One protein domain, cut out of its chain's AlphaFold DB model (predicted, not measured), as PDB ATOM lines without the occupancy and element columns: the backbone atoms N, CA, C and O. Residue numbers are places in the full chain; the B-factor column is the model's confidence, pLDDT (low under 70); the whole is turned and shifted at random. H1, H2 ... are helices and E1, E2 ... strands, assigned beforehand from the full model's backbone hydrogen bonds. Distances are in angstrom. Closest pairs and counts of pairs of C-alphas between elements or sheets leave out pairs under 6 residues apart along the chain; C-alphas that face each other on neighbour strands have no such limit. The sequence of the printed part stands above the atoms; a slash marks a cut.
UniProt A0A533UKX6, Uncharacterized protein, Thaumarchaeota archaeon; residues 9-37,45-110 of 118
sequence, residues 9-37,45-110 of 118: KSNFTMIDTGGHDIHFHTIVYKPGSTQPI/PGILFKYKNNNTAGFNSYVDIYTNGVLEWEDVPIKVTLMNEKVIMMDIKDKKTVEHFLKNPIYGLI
ATOM      1  N   LYS A   9     189.775  64.875 148.648       90.19
ATOM      2  CA  LYS A   9     189.741  64.960 147.194       90.19
ATOM      3  C   LYS A   9     188.339  64.652 146.706       90.19
ATOM      4  O   LYS A   9     187.754  63.653 147.110       90.19
ATOM      5  N   SER A  10     187.838  65.483 145.804       89.50
ATOM      6  CA  SER A  10     186.583  65.237 145.102       89.50
ATOM      7  C   SER A  10     186.758  65.526 143.621       89.50
ATOM      8  O   SER A  10     187.431  66.490 143.258       89.50
ATOM      9  N   ASN A  11     186.153  64.697 142.776       90.75
ATOM     10  CA  ASN A  11     186.063  64.951 141.343       90.75
ATOM     11  C   ASN A  11     184.594  65.167 140.997       90.75
ATOM     12  O   ASN A  11     183.738  64.421 141.478       90.75
ATOM     13  N   PHE A  12     184.307  66.141 140.147       89.00
ATOM     14  CA  PHE A  12     182.965  66.338 139.616       89.00
ATOM     15  C   PHE A  12     183.029  66.773 138.160       89.00
ATOM     16  O   PHE A  12     184.020  67.332 137.691       89.00
ATOM     17  N   THR A  13     181.954  66.475 137.444       89.06
ATOM     18  CA  THR A  13     181.767  66.886 136.060       89.06
ATOM     19  C   THR A  13     180.800  68.054 136.049       89.06
ATOM     20  O   THR A  13     179.708  67.963 136.612       89.06
ATOM     21  N   MET A  14     181.207  69.145 135.419       86.81
ATOM     22  CA  MET A  14     180.359  70.295 135.160       86.81
ATOM     23  C   MET A  14     179.993  70.295 133.679       86.81
ATOM     24  O   MET A  14     180.860  70.110 132.830       86.81
ATOM     25  N   ILE A  15     178.717  70.507 133.382       84.44
ATOM     26  CA  ILE A  15     178.262  70.850 132.037       84.44
ATOM     27  C   ILE A  15     178.024  72.356 132.047       84.44
ATOM     28  O   ILE A  15     177.447  72.877 133.007       84.44
ATOM     29  N   ASP A  16     178.528  73.056 131.036       78.06
ATOM     30  CA  ASP A  16     178.311  74.490 130.896       78.06
ATOM     31  C   ASP A  16     176.811  74.835 130.810       78.06
ATOM     32  O   ASP A  16     175.942  73.984 130.607       78.06
ATOM     33  N   THR A  17     176.481  76.116 130.966       74.31
ATOM     34  CA  THR A  17     175.081  76.566 130.920       74.31
ATOM     35  C   THR A  17     174.438  76.376 129.546       74.31
ATOM     36  O   THR A  17     173.210  76.337 129.463       74.31
ATOM     37  N   GLY A  18     175.242  76.246 128.485       75.62
ATOM     38  CA  GLY A  18     174.787  75.923 127.137       75.62
ATOM     39  C   GLY A  18     174.475  74.441 126.922       75.62
ATOM     40  O   GLY A  18     173.782  74.113 125.963       75.62
ATOM     41  N   GLY A  19     174.932  73.545 127.802       78.19
ATOM     42  CA  GLY A  19     174.777  72.102 127.620       78.19
ATOM     43  C   GLY A  19     175.719  71.505 126.567       78.19
ATOM     44  O   GLY A  19     175.482  70.388 126.107       78.19
ATOM     45  N   HIS A  20     176.732  72.251 126.136       82.06
ATOM     46  CA  HIS A  20     177.607  71.916 125.015       82.06
ATOM     47  C   HIS A  20     178.985  71.439 125.474       82.06
ATOM     48  O   HIS A  20     179.543  70.526 124.864       82.06
ATOM     49  N   ASP A  21     179.503  72.013 126.560       83.94
ATOM     50  CA  ASP A  21     180.866  71.775 127.018       83.94
ATOM     51  C   ASP A  21     180.874  71.031 128.352       83.94
ATOM     52  O   ASP A  21     180.202  71.400 129.318       83.94
ATOM     53  N   ILE A  22     181.665  69.957 128.402       87.38
ATOM     54  CA  ILE A  22     181.868  69.140 129.597       87.38
ATOM     55  C   ILE A  22     183.247  69.457 130.169       87.38
ATOM     56  O   ILE A  22     184.269  69.241 129.517       87.38
ATOM     57  N   HIS A  23     183.279  69.924 131.413       87.38
ATOM     58  CA  HIS A  23     184.498  70.163 132.174       87.38
ATOM     59  C   HIS A  23     184.635  69.141 133.303       87.38
ATOM     60  O   HIS A  23     183.662  68.805 133.984       87.38
ATOM     61  N   PHE A  24     185.860  68.670 133.533       91.75
ATOM     62  CA  PHE A  24     186.187  67.834 134.683       91.75
ATOM     63  C   PHE A  24     186.927  68.663 135.721       91.75
ATOM     64  O   PHE A  24     188.029  69.149 135.465       91.75
ATOM     65  N   HIS A  25     186.351  68.774 136.910       93.19
ATOM     66  CA  HIS A  25     186.954  69.485 138.022       93.19
ATOM     67  C   HIS A  25     187.471  68.510 139.066       93.19
ATOM     68  O   HIS A  25     186.817  67.523 139.409       93.19
ATOM     69  N   THR A  26     188.655  68.798 139.599       94.75
ATOM     70  CA  THR A  26     189.209  68.106 140.765       94.75
ATOM     71  C   THR A  26     189.471  69.123 141.861       94.75
ATOM     72  O   THR A  26     190.202  70.084 141.650       94.75
ATOM     73  N   ILE A  27     188.903  68.890 143.040       92.88
ATOM     74  CA  ILE A  27     189.144  69.683 144.243       92.88
ATOM     75  C   ILE A  27     190.062  68.900 145.161       92.88
ATOM     76  O   ILE A  27     189.793  67.731 145.449       92.88
ATOM     77  N   VAL A  28     191.126  69.546 145.633       91.25
ATOM     78  CA  VAL A  28     192.125  68.921 146.496       91.25
ATOM     79  C   VAL A  28     192.410  69.809 147.697       91.25
ATOM     80  O   VAL A  28     192.889  70.931 147.569       91.25
ATOM     81  N   TYR A  29     192.174  69.265 148.886       87.38
ATOM     82  CA  TYR A  29     192.731  69.780 150.124       87.38
ATOM     83  C   TYR A  29     193.973  68.977 150.504       87.38
ATOM     84  O   TYR A  29     193.913  67.749 150.645       87.38
ATOM     85  N   LYS A  30     195.078  69.681 150.748       76.12
ATOM     86  CA  LYS A  30     196.250  69.153 151.449       76.12
ATOM     87  C   LYS A  30     196.590  70.133 152.573       76.12
ATOM     88  O   LYS A  30     196.784  71.311 152.280       76.12
ATOM     89  N   PRO A  31     196.648  69.707 153.842       68.88
ATOM     90  CA  PRO A  31     197.052  70.606 154.912       68.88
ATOM     91  C   PRO A  31     198.489  71.097 154.675       68.88
ATOM     92  O   PRO A  31     199.425  70.300 154.615       68.88
ATOM     93  N   GLY A  32     198.670  72.416 154.554       59.56
ATOM     94  CA  GLY A  32     199.974  73.062 154.727       59.56
ATOM     95  C   GLY A  32     200.446  72.881 156.173       59.56
ATOM     96  O   GLY A  32     199.620  72.871 157.082       59.56
ATOM     97  N   SER A  33     201.752  72.678 156.370       49.66
ATOM     98  CA  SER A  33     202.417  72.291 157.629       49.66
ATOM     99  C   SER A  33     201.679  72.636 158.937       49.66
ATOM    100  O   SER A  33     201.323  73.789 159.179       49.66
ATOM    101  N   THR A  34     201.562  71.623 159.801       47.19
ATOM    102  CA  THR A  34     201.101  71.609 161.202       47.19
ATOM    103  C   THR A  34     201.215  72.944 161.954       47.19
ATOM    104  O   THR A  34     202.206  73.193 162.642       47.19
ATOM    105  N   GLN A  35     200.180  73.783 161.909       42.12
ATOM    106  CA  GLN A  35     199.988  74.800 162.944       42.12
ATOM    107  C   GLN A  35     199.146  74.203 164.084       42.12
ATOM    108  O   GLN A  35     198.108  73.598 163.807       42.12
ATOM    109  N   PRO A  36     199.554  74.338 165.361       40.75
ATOM    110  CA  PRO A  36     198.772  73.845 166.489       40.75
ATOM    111  C   PRO A  36     197.514  74.700 166.643       40.75
ATOM    112  O   PRO A  36     197.595  75.907 166.871       40.75
ATOM    113  N   ILE A  37     196.337  74.089 166.524       47.88
ATOM    114  CA  ILE A  37     195.068  74.815 166.594       47.88
ATOM    115  C   ILE A  37     194.490  74.713 168.016       47.88
ATOM    116  O   ILE A  37     194.074  73.639 168.445       47.88
ATOM    117  N   PRO A  45     189.594  76.056 159.439       69.06
ATOM    118  CA  PRO A  45     189.956  75.171 158.338       69.06
ATOM    119  C   PRO A  45     190.475  73.811 158.824       69.06
ATOM    120  O   PRO A  45     191.301  73.760 159.730       69.06
ATOM    121  N   GLY A  46     190.010  72.723 158.213       69.56
ATOM    122  CA  GLY A  46     190.503  71.365 158.449       69.56
ATOM    123  C   GLY A  46     190.008  70.688 159.731       69.56
ATOM    124  O   GLY A  46     190.460  69.588 160.030       69.56
ATOM    125  N   ILE A  47     189.087  71.291 160.491       77.81
ATOM    126  CA  ILE A  47     188.489  70.650 161.674       77.81
ATOM    127  C   ILE A  47     187.127  70.064 161.318       77.81
ATOM    128  O   ILE A  47     186.248  70.782 160.827       77.81
ATOM    129  N   LEU A  48     186.945  68.771 161.597       79.50
ATOM    130  CA  LEU A  48     185.663  68.104 161.432       79.50
ATOM    131  C   LEU A  48     184.723  68.488 162.581       79.50
ATOM    132  O   LEU A  48     185.049  68.335 163.760       79.50
ATOM    133  N   PHE A  49     183.520  68.938 162.247       83.31
ATOM    134  CA  PHE A  49     182.427  69.106 163.197       83.31
ATOM    135  C   PHE A  49     181.333  68.071 162.924       83.31
ATOM    136  O   PHE A  49     180.983  67.810 161.776       83.31
ATOM    137  N   LYS A  50     180.777  67.485 163.992       82.25
ATOM    138  CA  LYS A  50     179.639  66.553 163.936       82.25
ATOM    139  C   LYS A  50     178.404  67.220 164.534       82.25
ATOM    140  O   LYS A  50     178.459  67.756 165.642       82.25
ATOM    141  N   TYR A  51     177.282  67.169 163.825       77.62
ATOM    142  CA  TYR A  51     175.994  67.618 164.346       77.62
ATOM    143  C   TYR A  51     175.361  66.489 165.166       77.62
ATOM    144  O   TYR A  51     175.118  65.401 164.644       77.62
ATOM    145  N   LYS A  52     175.101  66.747 166.457       66.00
ATOM    146  CA  LYS A  52     174.727  65.741 167.476       66.00
ATOM    147  C   LYS A  52     173.476  64.901 167.161       66.00
ATOM    148  O   LYS A  52     173.288  63.873 167.796       66.00
ATOM    149  N   ASN A  53     172.622  65.328 166.236       66.12
ATOM    150  CA  ASN A  53     171.289  64.764 166.012       66.12
ATOM    151  C   ASN A  53     171.037  64.200 164.602       66.12
ATOM    152  O   ASN A  53     170.053  63.491 164.431       66.12
ATOM    153  N   ASN A  54     171.903  64.456 163.611       64.56
ATOM    154  CA  ASN A  54     171.541  64.253 162.196       64.56
ATOM    155  C   ASN A  54     172.520  63.383 161.386       64.56
ATOM    156  O   ASN A  54     172.526  63.489 160.162       64.56
ATOM    157  N   ASN A  55     173.393  62.600 162.039       81.31
ATOM    158  CA  ASN A  55     174.484  61.851 161.382       81.31
ATOM    159  C   ASN A  55     175.166  62.676 160.269       81.31
ATOM    160  O   ASN A  55     175.407  62.223 159.149       81.31
ATOM    161  N   THR A  56     175.340  63.964 160.566       87.25
ATOM    162  CA  THR A  56     175.856  64.959 159.640       87.25
ATOM    163  C   THR A  56     177.203  65.392 160.173       87.25
ATOM    164  O   THR A  56     177.323  65.761 161.345       87.25
ATOM    165  N   ALA A  57     178.205  65.359 159.311       87.50
ATOM    166  CA  ALA A  57     179.527  65.882 159.586       87.50
ATOM    167  C   ALA A  57     179.855  66.978 158.577       87.50
ATOM    168  O   ALA A  57     179.226  67.082 157.526       87.50
ATOM    169  N   GLY A  58     180.830  67.815 158.879       88.44
ATOM    170  CA  GLY A  58     181.290  68.812 157.931       88.44
ATOM    171  C   GLY A  58     182.614  69.414 158.339       88.44
ATOM    172  O   GLY A  58     183.103  69.192 159.446       88.44
ATOM    173  N   PHE A  59     183.196  70.170 157.422       87.62
ATOM    174  CA  PHE A  59     184.420  70.923 157.652       87.62
ATOM    175  C   PHE A  59     184.448  72.149 156.740       87.62
ATOM    176  O   PHE A  59     183.806  72.188 155.689       87.62
ATOM    177  N   ASN A  60     185.229  73.147 157.137       88.94
ATOM    178  CA  ASN A  60     185.642  74.229 156.248       88.94
ATOM    179  C   ASN A  60     187.095  73.971 155.841       88.94
ATOM    180  O   ASN A  60     187.850  73.445 156.656       88.94
ATOM    181  N   SER A  61     187.524  74.345 154.639       87.69
ATOM    182  CA  SER A  61     188.955  74.365 154.292       87.69
ATOM    183  C   SER A  61     189.249  75.340 153.151       87.69
ATOM    184  O   SER A  61     188.336  75.967 152.614       87.69
ATOM    185  N   TYR A  62     190.528  75.481 152.812       89.88
ATOM    186  CA  TYR A  62     190.987  76.089 151.564       89.88
ATOM    187  C   TYR A  62     191.474  74.968 150.650       89.88
ATOM    188  O   TYR A  62     192.106  74.040 151.149       89.88
ATOM    189  N   VAL A  63     191.136  75.000 149.365       91.69
ATOM    190  CA  VAL A  63     191.454  73.924 148.414       91.69
ATOM    191  C   VAL A  63     191.989  74.465 147.107       91.69
ATOM    192  O   VAL A  63     191.623  75.563 146.688       91.69
ATOM    193  N   ASP A  64     192.771  73.636 146.435       94.19
ATOM    194  CA  ASP A  64     193.144  73.854 145.048       94.19
ATOM    195  C   ASP A  64     192.095  73.218 144.140       94.19
ATOM    196  O   ASP A  64     191.595  72.117 144.411       94.19
ATOM    197  N   ILE A  65     191.771  73.908 143.051       94.38
ATOM    198  CA  ILE A  65     190.797  73.470 142.059       94.38
ATOM    199  C   ILE A  65     191.491  73.363 140.708       94.38
ATOM    200  O   ILE A  65     192.071  74.324 140.199       94.38
ATOM    201  N   TYR A  66     191.392  72.176 140.124       95.69
ATOM    202  CA  TYR A  66     191.941  71.848 138.821       95.69
ATOM    203  C   TYR A  66     190.804  71.685 137.819       95.69
ATOM    204  O   TYR A  66     189.815  71.023 138.141       95.69
ATOM    205  N   THR A  67     190.972  72.203 136.604       93.56
ATOM    206  CA  THR A  67     190.078  71.953 135.467       93.56
ATOM    207  C   THR A  67     190.838  71.148 134.425       93.56
ATOM    208  O   THR A  67     191.916  71.538 133.985       93.56
ATOM    209  N   ASN A  68     190.313  69.981 134.053       91.19
ATOM    210  CA  ASN A  68     190.923  69.076 133.072       91.19
ATOM    211  C   ASN A  68     192.409  68.763 133.371       91.19
ATOM    212  O   ASN A  68     193.224  68.605 132.465       91.19
ATOM    213  N   GLY A  69     192.760  68.675 134.660       91.69
ATOM    214  CA  GLY A  69     194.116  68.382 135.141       91.69
ATOM    215  C   GLY A  69     195.045  69.594 135.287       91.69
ATOM    216  O   GLY A  69     196.139  69.438 135.827       91.69
ATOM    217  N   VAL A  70     194.622  70.788 134.869       94.94
ATOM    218  CA  VAL A  70     195.379  72.041 135.016       94.94
ATOM    219  C   VAL A  70     194.941  72.754 136.292       94.94
ATOM    220  O   VAL A  70     193.748  72.828 136.562       94.94
ATOM    221  N   LEU A  71     195.890  73.244 137.097       95.19
ATOM    222  CA  LEU A  71     195.597  74.059 138.280       95.19
ATOM    223  C   LEU A  71     195.057  75.422 137.837       95.19
ATOM    224  O   LEU A  71     195.782  76.181 137.201       95.19
ATOM    225  N   GLU A  72     193.810  75.723 138.190       95.19
ATOM    226  CA  GLU A  72     193.141  76.971 137.795       95.19
ATOM    227  C   GLU A  72     193.005  77.944 138.970       95.19
ATOM    228  O   GLU A  72     193.176  79.152 138.812       95.19
ATOM    229  N   TRP A  73     192.702  77.426 140.166       94.81
ATOM    230  CA  TRP A  73     192.484  78.255 141.350       94.81
ATOM    231  C   TRP A  73     193.136  77.656 142.592       94.81
ATOM    232  O   TRP A  73     192.910  76.493 142.920       94.81
ATOM    233  N   GLU A  74     193.882  78.488 143.316       92.44
ATOM    234  CA  GLU A  74     194.566  78.135 144.563       92.44
ATOM    235  C   GLU A  74     193.860  78.734 145.789       92.44
ATOM    236  O   GLU A  74     193.272  79.833 145.756       92.44
ATOM    237  N   ASP A  75     193.946  78.014 146.908       89.12
ATOM    238  CA  ASP A  75     193.430  78.438 148.212       89.12
ATOM    239  C   ASP A  75     191.956  78.890 148.181       89.12
ATOM    240  O   ASP A  75     191.573  79.898 148.794       89.12
ATOM    241  N   VAL A  76     191.094  78.196 147.441       91.06
ATOM    242  CA  VAL A  76     189.666  78.519 147.356       91.06
ATOM    243  C   VAL A  76     188.963  78.087 148.646       91.06
ATOM    244  O   VAL A  76     188.999  76.908 148.990       91.06
ATOM    245  N   PRO A  77     188.312  78.993 149.399       91.00
ATOM    246  CA  PRO A  77     187.579  78.602 150.590       91.00
ATOM    247  C   PRO A  77     186.339  77.787 150.218       91.00
ATOM    248  O   PRO A  77     185.506  78.243 149.429       91.00
ATOM    249  N   ILE A  78     186.182  76.634 150.863       91.44
ATOM    250  CA  ILE A  78     185.012  75.768 150.730       91.44
ATOM    251  C   ILE A  78     184.416  75.420 152.091       91.44
ATOM    252  O   ILE A  78     185.091  75.454 153.128       91.44
ATOM    253  N   LYS A  79     183.146  75.027 152.066       91.81
ATOM    254  CA  LYS A  79     182.476  74.325 153.159       91.81
ATOM    255  C   LYS A  79     181.921  73.016 152.622       91.81
ATOM    256  O   LYS A  79     181.214  73.014 151.620       91.81
ATOM    257  N   VAL A  80     182.218  71.919 153.304       91.25
ATOM    258  CA  VAL A  80     181.717  70.586 152.966       91.25
ATOM    259  C   VAL A  80     180.802  70.101 154.077       91.25
ATOM    260  O   VAL A  80     181.127  70.212 155.260       91.25
ATOM    261  N   THR A  81     179.659  69.547 153.685       91.44
ATOM    262  CA  THR A  81     178.712  68.867 154.569       91.44
ATOM    263  C   THR A  81     178.474  67.457 154.040       91.44
ATOM    264  O   THR A  81     178.172  67.271 152.865       91.44
ATOM    265  N   LEU A  82     178.610  66.469 154.914       89.56
ATOM    266  CA  LEU A  82     178.358  65.057 154.665       89.56
ATOM    267  C   LEU A  82     177.118  64.657 155.457       89.56
ATOM    268  O   LEU A  82     177.113  64.788 156.680       89.56
ATOM    269  N   MET A  83     176.074  64.179 154.787       89.31
ATOM    270  CA  MET A  83     174.825  63.758 155.428       89.31
ATOM    271  C   MET A  83     174.659  62.249 155.315       89.31
ATOM    272  O   MET A  83     174.670  61.696 154.210       89.31
ATOM    273  N   ASN A  84     174.481  61.586 156.461       85.75
ATOM    274  CA  ASN A  84     174.319  60.136 156.566       85.75
ATOM    275  C   ASN A  84     175.424  59.338 155.856       85.75
ATOM    276  O   ASN A  84     175.142  58.253 155.357       85.75
ATOM    277  N   GLU A  85     176.629  59.910 155.732       81.06
ATOM    278  CA  GLU A  85     177.763  59.349 154.968       81.06
ATOM    279  C   GLU A  85     177.447  59.032 153.489       81.06
ATOM    280  O   GLU A  85     178.235  58.393 152.802       81.06
ATOM    281  N   LYS A  86     176.302  59.503 152.979       85.38
ATOM    282  CA  LYS A  86     175.767  59.172 151.649       85.38
ATOM    283  C   LYS A  86     175.685  60.365 150.720       85.38
ATOM    284  O   LYS A  86     175.756  60.191 149.509       85.38
ATOM    285  N   VAL A  87     175.476  61.559 151.263       89.44
ATOM    286  CA  VAL A  87     175.307  62.782 150.474       89.44
ATOM    287  C   VAL A  87     176.422  63.747 150.824       89.44
ATOM    288  O   VAL A  87     176.649  64.016 152.005       89.44
ATOM    289  N   ILE A  88     177.086  64.283 149.803       91.88
ATOM    290  CA  ILE A  88     178.009  65.408 149.925       91.88
ATOM    291  C   ILE A  88     177.336  66.672 149.400       91.88
ATOM    292  O   ILE A  88     176.716  66.671 148.337       91.88
ATOM    293  N   MET A  89     177.473  67.749 150.157       92.56
ATOM    294  CA  MET A  89     177.153  69.107 149.744       92.56
ATOM    295  C   MET A  89     178.416  69.947 149.898       92.56
ATOM    296  O   MET A  89     179.050  69.917 150.957       92.56
ATOM    297  N   MET A  90     178.788  70.681 148.855       93.06
ATOM    298  CA  MET A  90     179.950  71.558 148.860       93.06
ATOM    299  C   MET A  90     179.564  72.968 148.431       93.06
ATOM    300  O   MET A  90     179.137  73.188 147.300       93.06
ATOM    301  N   ASP A  91     179.790  73.923 149.328       92.25
ATOM    302  CA  ASP A  91     179.690  75.345 149.034       92.25
ATOM    303  C   ASP A  91     181.081  75.870 148.667       92.25
ATOM    304  O   ASP A  91     181.995  75.861 149.500       92.25
ATOM    305  N   ILE A  92     181.244  76.355 147.435       91.12
ATOM    306  CA  ILE A  92     182.475  77.005 146.970       91.12
ATOM    307  C   ILE A  92     182.303  78.519 147.088       91.12
ATOM    308  O   ILE A  92     181.307  79.081 146.623       91.12
ATOM    309  N   LYS A  93     183.266  79.220 147.708       85.62
ATOM    310  CA  LYS A  93     183.253  80.692 147.742       85.62
ATOM    311  C   LYS A  93     183.614  81.269 146.376       85.62
ATOM    312  O   LYS A  93     184.743  81.686 146.121       85.62
ATOM    313  N   ASP A  94     182.585  81.371 145.551       81.25
ATOM    314  CA  ASP A  94     182.682  81.528 144.103       81.25
ATOM    315  C   ASP A  94     183.305  82.854 143.618       81.25
ATOM    316  O   ASP A  94     183.748  82.990 142.482       81.25
ATOM    317  N   LYS A  95     183.429  83.853 144.503       87.00
ATOM    318  CA  LYS A  95     184.155  85.097 144.193       87.00
ATOM    319  C   LYS A  95     185.620  84.843 143.822       87.00
ATOM    320  O   LYS A  95     186.160  85.575 143.000       87.00
ATOM    321  N   LYS A  96     186.269  83.838 144.428       86.56
ATOM    322  CA  LYS A  96     187.661  83.479 144.101       86.56
ATOM    323  C   LYS A  96     187.789  82.754 142.759       86.56
ATOM    324  O   LYS A  96     188.866  82.755 142.180       86.56
ATOM    325  N   THR A  97     186.697  82.177 142.277       88.62
ATOM    326  CA  THR A  97     186.613  81.417 141.029       88.62
ATOM    327  C   THR A  97     185.911  82.218 139.933       88.62
ATOM    328  O   THR A  97     185.440  81.641 138.967       88.62
ATOM    329  N   VAL A  98     185.820  83.550 140.070       89.81
ATOM    330  CA  VAL A  98     185.195  84.453 139.079       89.81
ATOM    331  C   VAL A  98     183.773  84.011 138.701       89.81
ATOM    332  O   VAL A  98     183.341  84.108 137.561       89.81
ATOM    333  N   GLU A  99     183.035  83.515 139.688       87.62
ATOM    334  CA  GLU A  99     181.666  83.023 139.520       87.62
ATOM    335  C   GLU A  99     181.516  81.780 138.617       87.62
ATOM    336  O   GLU A  99     180.419  81.481 138.144       87.62
ATOM    337  N   HIS A 100     182.603  81.027 138.401       87.25
ATOM    338  CA  HIS A 100     182.626  79.814 137.571       87.25
ATOM    339  C   HIS A 100     181.625  78.743 138.032       87.25
ATOM    340  O   HIS A 100     181.076  78.024 137.202       87.25
ATOM    341  N   PHE A 101     181.336  78.648 139.336       86.38
ATOM    342  CA  PHE A 101     180.386  77.675 139.900       86.38
ATOM    343  C   PHE A 101     178.989  78.264 140.175       86.38
ATOM    344  O   PHE A 101     178.154  77.631 140.828       86.38
ATOM    345  N   LEU A 102     178.705  79.465 139.660       83.81
ATOM    346  CA  LEU A 102     177.396  80.132 139.681       83.81
ATOM    347  C   LEU A 102     176.755  80.271 141.074       83.81
ATOM    348  O   LEU A 102     175.530  80.340 141.193       83.81
ATOM    349  N   LYS A 103     177.564  80.312 142.138       81.94
ATOM    350  CA  LYS A 103     177.150  80.400 143.554       81.94
ATOM    351  C   LYS A 103     176.198  79.283 144.005       81.94
ATOM    352  O   LYS A 103     175.582  79.406 145.065       81.94
ATOM    353  N   ASN A 104     176.084  78.206 143.232       80.50
ATOM    354  CA  ASN A 104     175.239  77.071 143.569       80.50
ATOM    355  C   ASN A 104     176.056  76.026 144.338       80.50
ATOM    356  O   ASN A 104     177.185  75.726 143.942       80.50
ATOM    357  N   PRO A 105     175.509  75.441 145.415       84.06
ATOM    358  CA  PRO A 105     176.162  74.322 146.072       84.06
ATOM    359  C   PRO A 105     176.260  73.129 145.120       84.06
ATOM    360  O   PRO A 105     175.324  72.832 144.372       84.06
ATOM    361  N   ILE A 106     177.377  72.413 145.184       88.88
ATOM    362  CA  ILE A 106     177.557  71.146 144.480       88.88
ATOM    363  C   ILE A 106     176.992  70.034 145.362       88.88
ATOM    364  O   ILE A 106     177.380  69.906 146.524       88.88
ATOM    365  N   TYR A 107     176.106  69.213 144.802       90.62
ATOM    366  CA  TYR A 107     175.513  68.058 145.474       90.62
ATOM    367  C   TYR A 107     175.971  66.767 144.806       90.62
ATOM    368  O   TYR A 107     176.023  66.682 143.581       90.62
ATOM    369  N   GLY A 108     176.256  65.744 145.605       87.31
ATOM    370  CA  GLY A 108     176.637  64.436 145.088       87.31
ATOM    371  C   GLY A 108     176.267  63.298 146.025       87.31
ATOM    372  O   GLY A 108     176.075  63.492 147.228       87.31
ATOM    373  N   LEU A 109     176.190  62.095 145.459       89.44
ATOM    374  CA  LEU A 109     176.162  60.855 146.226       89.44
ATOM    375  C   LEU A 109     177.591  60.371 146.463       89.44
ATOM    376  O   LEU A 109     178.447  60.459 145.582       89.44
ATOM    377  N   ILE A 110     177.835  59.858 147.660       83.81
ATOM    378  CA  ILE A 110     179.120  59.326 148.091       83.81
ATOM    379  C   ILE A 110     179.033  57.805 148.064       83.81
ATOM    380  O   ILE A 110     178.112  57.221 148.633       83.81
TER     381      ILE A 110
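AT A GLANCE: This is residues 9 to 37 and 45 to 110 of the 118 residues of an uncharacterized protein of Thaumarchaeota archaeon (UniProt A0A533UKX6). One twisted sheet folds round on itself into a small, loosely formed barrel: E4 and E5 bend sharply, and E1, E2, E4, E5, E6 and E7 make the wall, open between E1 and E7. The short hairpin arm E3 lengthens one end, and the small H1 lies on the sheet near the bend of E5. The 95 printed residues run E1 E2 E3 E4 E5 E6 H1 E7, mostly strand, in an antiparallel branched sheet. The whole is compact, radius of gyration of the C-alphas 14.2 A, spanning 43 by 31 by 21 A.

IN THESE COORDINATES: E4, residues 56 to 67, is 28.9 A long and bends by 79 degrees at residue 62. E5, residues 70 to 83, is 30.1 A long and bends by 86 degrees at residue 74. E2 is residues 22 to 29, 23.2 A; E1 is residues 9 to 15, 19.9 A, from C-alpha 9 at (189.741, 64.960, 147.194). E3 is residues 49 to 51, E6 residues 87 to 92, H1 residues 94 to 97, and E7 residues 106 to 109, ending at (176.162, 60.855, 146.226).

HOW THE PARTS SIT: E3, E4, E5 and E6 form a meander, each strand the antiparallel neighbour of the one before. E4 and E5 have N 61 and O 78 at 3.1 A. On the other side of E4 are E2, with N 26 and O 66 at 2.9 A, and E3, with N 49 and O 58 at 2.8 A. E1 and E2 are a hairpin, with N 12 and O 25 at 3.0 A. E5 and E6 have N 81 and O 89 at 2.8 A; E6 and E7, N 90 and O 106 at 2.8 A. H1 is on the sheet, height 7.9 A, only just over none of the strands, with 2 of its 4 C-alphas falling on E5; the closest C-alphas of H1 and E5 are Lys 96 and Val 76, 6.3 A. H1 is too short for an O i to N i+4 pair; its one O i to N i+3 pair is within range.

THE WHOLE: The C-alphas farthest apart, His 20 and Pro 36, are 46.6 A apart. Residues 38 to 44 are not printed; C-alphas 37 and 45 are 9.7 A apart across the cut. Of the links printed whole, none is long. Mean pLDDT of the printed part is 84.0; residues 31 to 37, 45 to 46 and 52 to 54 are under 70.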